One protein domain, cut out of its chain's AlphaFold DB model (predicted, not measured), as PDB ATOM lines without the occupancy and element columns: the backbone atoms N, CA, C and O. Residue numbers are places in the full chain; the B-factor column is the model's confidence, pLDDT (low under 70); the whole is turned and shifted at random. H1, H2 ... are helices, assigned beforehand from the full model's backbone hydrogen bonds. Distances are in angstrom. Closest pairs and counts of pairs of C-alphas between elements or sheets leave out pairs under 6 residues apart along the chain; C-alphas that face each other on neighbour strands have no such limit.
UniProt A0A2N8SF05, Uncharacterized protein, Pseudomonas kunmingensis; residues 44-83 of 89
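What this domain is: This is residues 44 to 83 of the 89 residues of an uncharacterized protein of Pseudomonas kunmingensis (UniProt A0A2N8SF05). Two helices make an open V: the long H1 forms one arm, the chain turns back through a loop, and the shorter H2 begins beside H1 and slants away from it. The free ends of the two arms spread apart. The printed part has 40 residues, with H1 then H2 and no named strand, and its class is all helix. It is only just loose, close to compact, with a radius of gyration of the C-alphas of 11.0 A, and flat, spanning 28 by 26 by 9 A.

Where its parts are: Find C-alpha 45 at (148.267, 199.077, 175.109); from there H1, residues 45 to 61, runs 24.7 A to C-alpha 61. H2, residues 69 to 80, runs 16.5 A and ends at C-alpha 80, (126.947, 205.742, 180.718).

How they stand to each other: Look at Ile 55 and Thr 70, whose C-alphas, 5.6 A apart, are the closest where H1 and H2 touch. H1 touches with residues 54 to 59 alone, H2 with residues 69 to 70 alone. The helices run opposite ways at a steep tilt of 54 degrees. In both, every O i to N i+4 pair is within hydrogen-bond range.

The domain as a whole: The two C-alphas farthest apart, of Thr 44 and His 65, are 28.9 A apart. The printed part has no cut, and the link is short. Residues 58 to 68 have pLDDT under 70.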
ATOM      1  N   THR A  44     144.618 201.963 173.525       86.44
ATOM      2  CA  THR A  44     146.035 201.645 173.328       86.44
ATOM      3  C   THR A  44     146.525 200.651 174.387       86.44
ATOM      4  O   THR A  44     145.882 200.442 175.423       86.44
ATOM      5  N   GLU A  45     147.671 200.013 174.146       81.50
ATOM      6  CA  GLU A  45     148.267 199.077 175.109       81.50
ATOM      7  C   GLU A  45     148.568 199.758 176.454       81.50
ATOM      8  O   GLU A  45     148.369 199.160 177.515       81.50
ATOM      9  N   GLU A  46     148.960 201.033 176.431       82.69
ATOM     10  CA  GLU A  46     149.224 201.829 177.631       82.69
ATOM     11  C   GLU A  46     147.954 202.063 178.451       82.69
ATOM     12  O   GLU A  46     147.975 201.950 179.679       82.69
ATOM     13  N   GLU A  47     146.836 202.353 177.785       74.56
ATOM     14  CA  GLU A  47     145.543 202.541 178.445       74.56
ATOM     15  C   GLU A  47     145.050 201.230 179.059       74.56
ATOM     16  O   GLU A  47     144.610 201.209 180.213       74.56
ATOM     17  N   ILE A  48     145.189 200.119 178.333       80.88
ATOM     18  CA  ILE A  48     144.867 198.782 178.845       80.88
ATOM     19  C   ILE A  48     145.700 198.488 180.097       80.88
ATOM     20  O   ILE A  48     145.150 198.090 181.129       80.88
ATOM     21  N   GLN A  49     147.010 198.732 180.046       81.06
ATOM     22  CA  GLN A  49     147.899 198.487 181.177       81.06
ATOM     23  C   GLN A  49     147.564 199.383 182.376       81.06
ATOM     24  O   GLN A  49     147.577 198.917 183.521       81.06
ATOM     25  N   TYR A  50     147.222 200.650 182.130       85.25
ATOM     26  CA  TYR A  50     146.785 201.588 183.160       85.25
ATOM     27  C   TYR A  50     145.542 201.074 183.896       85.25
ATOM     28  O   TYR A  50     145.556 200.976 185.128       85.25
ATOM     29  N   TYR A  51     144.500 200.667 183.164       79.31
ATOM     30  CA  TYR A  51     143.281 200.132 183.773       79.31
ATOM     31  C   TYR A  51     143.532 198.806 184.500       79.31
ATOM     32  O   TYR A  51     143.051 198.630 185.621       79.31
ATOM     33  N   CYS A  52     144.340 197.906 183.933       79.25
ATOM     34  CA  CYS A  52     144.726 196.652 184.585       79.25
ATOM     35  C   CYS A  52     145.431 196.886 185.929       79.25
ATOM     36  O   CYS A  52     145.101 196.231 186.921       79.25
ATOM     37  N   ASN A  53     146.360 197.847 185.982       80.50
ATOM     38  CA  ASN A  53     147.071 198.210 187.207       80.50
ATOM     39  C   ASN A  53     146.128 198.835 188.246       80.50
ATOM     40  O   ASN A  53     146.196 198.487 189.428       80.50
ATOM     41  N   LEU A  54     145.226 199.718 187.809       79.50
ATOM     42  CA  LEU A  54     144.237 200.361 188.675       79.50
ATOM     43  C   LEU A  54     143.302 199.323 189.320       79.50
ATOM     44  O   LEU A  54     143.083 199.345 190.534       79.50
ATOM     45  N   ILE A  55     142.822 198.368 188.518       75.44
ATOM     46  CA  ILE A  55     141.959 197.272 188.967       75.44
ATOM     47  C   ILE A  55     142.694 196.372 189.964       75.44
ATOM     48  O   ILE A  55     142.145 196.057 191.021       75.44
ATOM     49  N   HIS A  56     143.943 195.994 189.667       72.69
ATOM     50  CA  HIS A  56     144.758 195.164 190.560       72.69
ATOM     51  C   HIS A  56     144.971 195.819 191.925       72.69
ATOM     52  O   HIS A  56     144.776 195.173 192.954       72.69
ATOM     53  N   GLN A  57     145.334 197.104 191.954       70.94
ATOM     54  CA  GLN A  57     145.568 197.824 193.208       70.94
ATOM     55  C   GLN A  57     144.296 197.954 194.047       70.94
ATOM     56  O   GLN A  57     144.331 197.801 195.270       70.94
ATOM     57  N   ALA A  58     143.165 198.218 193.399       63.88
ATOM     58  CA  ALA A  58     141.894 198.349 194.088       63.88
ATOM     59  C   ALA A  58     141.393 196.986 194.615       63.88
ATOM     60  O   ALA A  58     140.963 196.889 195.767       63.88
ATOM     61  N   ASN A  59     141.554 195.907 193.841       64.12
ATOM     62  CA  ASN A  59     141.213 194.543 194.263       64.12
ATOM     63  C   ASN A  59     142.136 194.005 195.364       64.12
ATOM     64  O   ASN A  59     141.662 193.298 196.249       64.12
ATOM     65  N   ALA A  60     143.418 194.381 195.372       66.00
ATOM     66  CA  ALA A  60     144.346 194.023 196.444       66.00
ATOM     67  C   ALA A  60     143.951 194.642 197.798       66.00
ATOM     68  O   ALA A  60     144.213 194.056 198.845       66.00
ATOM     69  N   ARG A  61     143.301 195.816 197.793       62.50
ATOM     70  CA  ARG A  61     142.837 196.491 199.017       62.50
ATOM     71  C   ARG A  61     141.489 195.975 199.517       62.50
ATOM     72  O   ARG A  61     141.235 196.014 200.720       62.50
ATOM     73  N   SER A  62     140.605 195.528 198.626       58.44
ATOM     74  CA  SER A  62     139.295 194.999 199.016       58.44
ATOM     75  C   SER A  62     138.638 194.217 197.870       58.44
ATOM     76  O   SER A  62     137.860 194.783 197.097       58.44
ATOM     77  N   PRO A  63     138.920 192.909 197.737       57.88
ATOM     78  CA  PRO A  63     138.546 192.120 196.559       57.88
ATOM     79  C   PRO A  63     137.031 191.924 196.369       57.88
ATOM     80  O   PRO A  63     136.604 191.520 195.294       57.88
ATOM     81  N   SER A  64     136.199 192.230 197.372       57.59
ATOM     82  CA  SER A  64     134.732 192.096 197.280       57.59
ATOM     83  C   SER A  64     133.960 193.224 197.967       57.59
ATOM     84  O   SER A  64     132.798 193.051 198.322       57.59
ATOM     85  N   HIS A  65     134.580 194.391 198.179       59.81
ATOM     86  CA  HIS A  65     133.856 195.500 198.799       59.81
ATOM     87  C   HIS A  65     132.929 196.174 197.765       59.81
ATOM     88  O   HIS A  65     133.395 196.563 196.689       59.81
ATOM     89  N   PRO A  66     131.633 196.376 198.069       57.75
ATOM     90  CA  PRO A  66     130.680 197.005 197.145       57.75
ATOM     91  C   PRO A  66     131.052 198.453 196.774       57.75
ATOM     92  O   PRO A  66     130.624 198.945 195.734       57.75
ATOM     93  N   ASN A  67     131.905 199.097 197.585       61.25
ATOM     94  CA  ASN A  67     132.497 200.423 197.332       61.25
ATOM     95  C   ASN A  67     133.976 200.380 196.896       61.25
ATOM     96  O   ASN A  67     134.700 201.357 197.078       61.25
ATOM     97  N   ASN A  68     134.466 199.256 196.369       69.88
ATOM     98  CA  ASN A  68     135.781 199.218 195.731       69.88
ATOM     99  C   ASN A  68     135.783 200.175 194.519       69.88
ATOM    100  O   ASN A  68     134.847 200.166 193.717       69.88
ATOM    101  N   THR A  69     136.832 200.994 194.387       72.44
ATOM    102  CA  THR A  69     137.023 201.948 193.284       72.44
ATOM    103  C   THR A  69     136.793 201.316 191.910       72.44
ATOM    104  O   THR A  69     136.148 201.926 191.064       72.44
ATOM    105  N   THR A  70     137.234 200.075 191.700       71.31
ATOM    106  CA  THR A  70     136.977 199.304 190.476       71.31
ATOM    107  C   THR A  70     135.490 199.088 190.237       71.31
ATOM    108  O   THR A  70     134.993 199.394 189.159       71.31
ATOM    109  N   ASN A  71     134.757 198.605 191.243       70.94
ATOM    110  CA  ASN A  71     133.318 198.354 191.127       70.94
ATOM    111  C   ASN A  71     132.545 199.647 190.849       70.94
ATOM    112  O   ASN A  71     131.578 199.638 190.090       70.94
ATOM    113  N   ARG A  72     133.000 200.766 191.422       74.50
ATOM    114  CA  ARG A  72     132.453 202.094 191.143       74.50
ATOM    115  C   ARG A  72     132.695 202.513 189.691       74.50
ATOM    116  O   ARG A  72     131.742 202.889 189.023       74.50
ATOM    117  N   ILE A  73     133.926 202.395 189.191       81.00
ATOM    118  CA  ILE A  73     134.261 202.742 187.800       81.00
ATOM    119  C   ILE A  73     133.477 201.870 186.816       81.00
ATOM    120  O   ILE A  73     132.947 202.377 185.830       81.00
ATOM    121  N   ILE A  74     133.363 200.568 187.093       79.75
ATOM    122  CA  ILE A  74     132.565 199.650 186.274       79.75
ATOM    123  C   ILE A  74     131.100 200.099 186.257       79.75
ATOM    124  O   ILE A  74     130.520 200.199 185.181       79.75
ATOM    125  N   ARG A  75     130.513 200.429 187.416       79.38
ATOM    126  CA  ARG A  75     129.128 200.913 187.506       79.38
ATOM    127  C   ARG A  75     128.917 202.204 186.713       79.38
ATOM    128  O   ARG A  75     128.025 202.242 185.877       79.38
ATOM    129  N   GLU A  76     129.773 203.207 186.909       82.62
ATOM    130  CA  GLU A  76     129.700 204.494 186.197       82.62
ATOM    131  C   GLU A  76     129.788 204.306 184.670       82.62
ATOM    132  O   GLU A  76     129.056 204.940 183.908       82.62
ATOM    133  N   ARG A  77     130.660 203.404 184.198       82.62
ATOM    134  CA  ARG A  77     130.799 203.110 182.763       82.62
ATOM    135  C   ARG A  77     129.614 202.332 182.202       82.62
ATOM    136  O   ARG A  77     129.192 202.630 181.088       82.62
ATOM    137  N   LEU A  78     129.079 201.366 182.945       80.44
ATOM    138  CA  LEU A  78     127.877 200.635 182.546       80.44
ATOM    139  C   LEU A  78     126.664 201.574 182.461       80.44
ATOM    140  O   LEU A  78     125.966 201.551 181.451       80.44
ATOM    141  N   GLU A  79     126.482 202.469 183.437       82.19
ATOM    142  CA  GLU A  79     125.414 203.480 183.439       82.19
ATOM    143  C   GLU A  79     125.517 204.438 182.244       82.19
ATOM    144  O   GLU A  79     124.516 204.692 181.576       82.19
ATOM    145  N   ALA A  80     126.724 204.906 181.903       81.38
ATOM    146  CA  ALA A  80     126.947 205.742 180.718       81.38
ATOM    147  C   ALA A  80     126.593 205.033 179.393       81.38
ATOM    148  O   ALA A  80     126.298 205.694 178.399       81.38
ATOM    149  N   MET A  81     126.610 203.697 179.377       81.81
ATOM    150  CA  MET A  81     126.194 202.865 178.241       81.81
ATOM    151  C   MET A  81     124.727 202.407 178.336       81.81
ATOM    152  O   MET A  81     124.272 201.653 177.479       81.81
ATOM    153  N   GLY A  82     123.983 202.838 179.362       83.81
ATOM    154  CA  GLY A  82     122.598 202.421 179.604       83.81
ATOM    155  C   GLY A  82     122.451 200.961 180.050       83.81
ATOM    156  O   GLY A  82     121.370 200.387 179.918       83.81
ATOM    157  N   LEU A  83     123.522 200.341 180.554       75.44
ATOM    158  CA  LEU A  83     123.561 198.947 180.998       75.44
ATOM    159  C   LEU A  83     123.482 198.870 182.528       75.44
ATOM    160  O   LEU A  83     124.103 199.664 183.232       75.44
TER     161      LEU A  83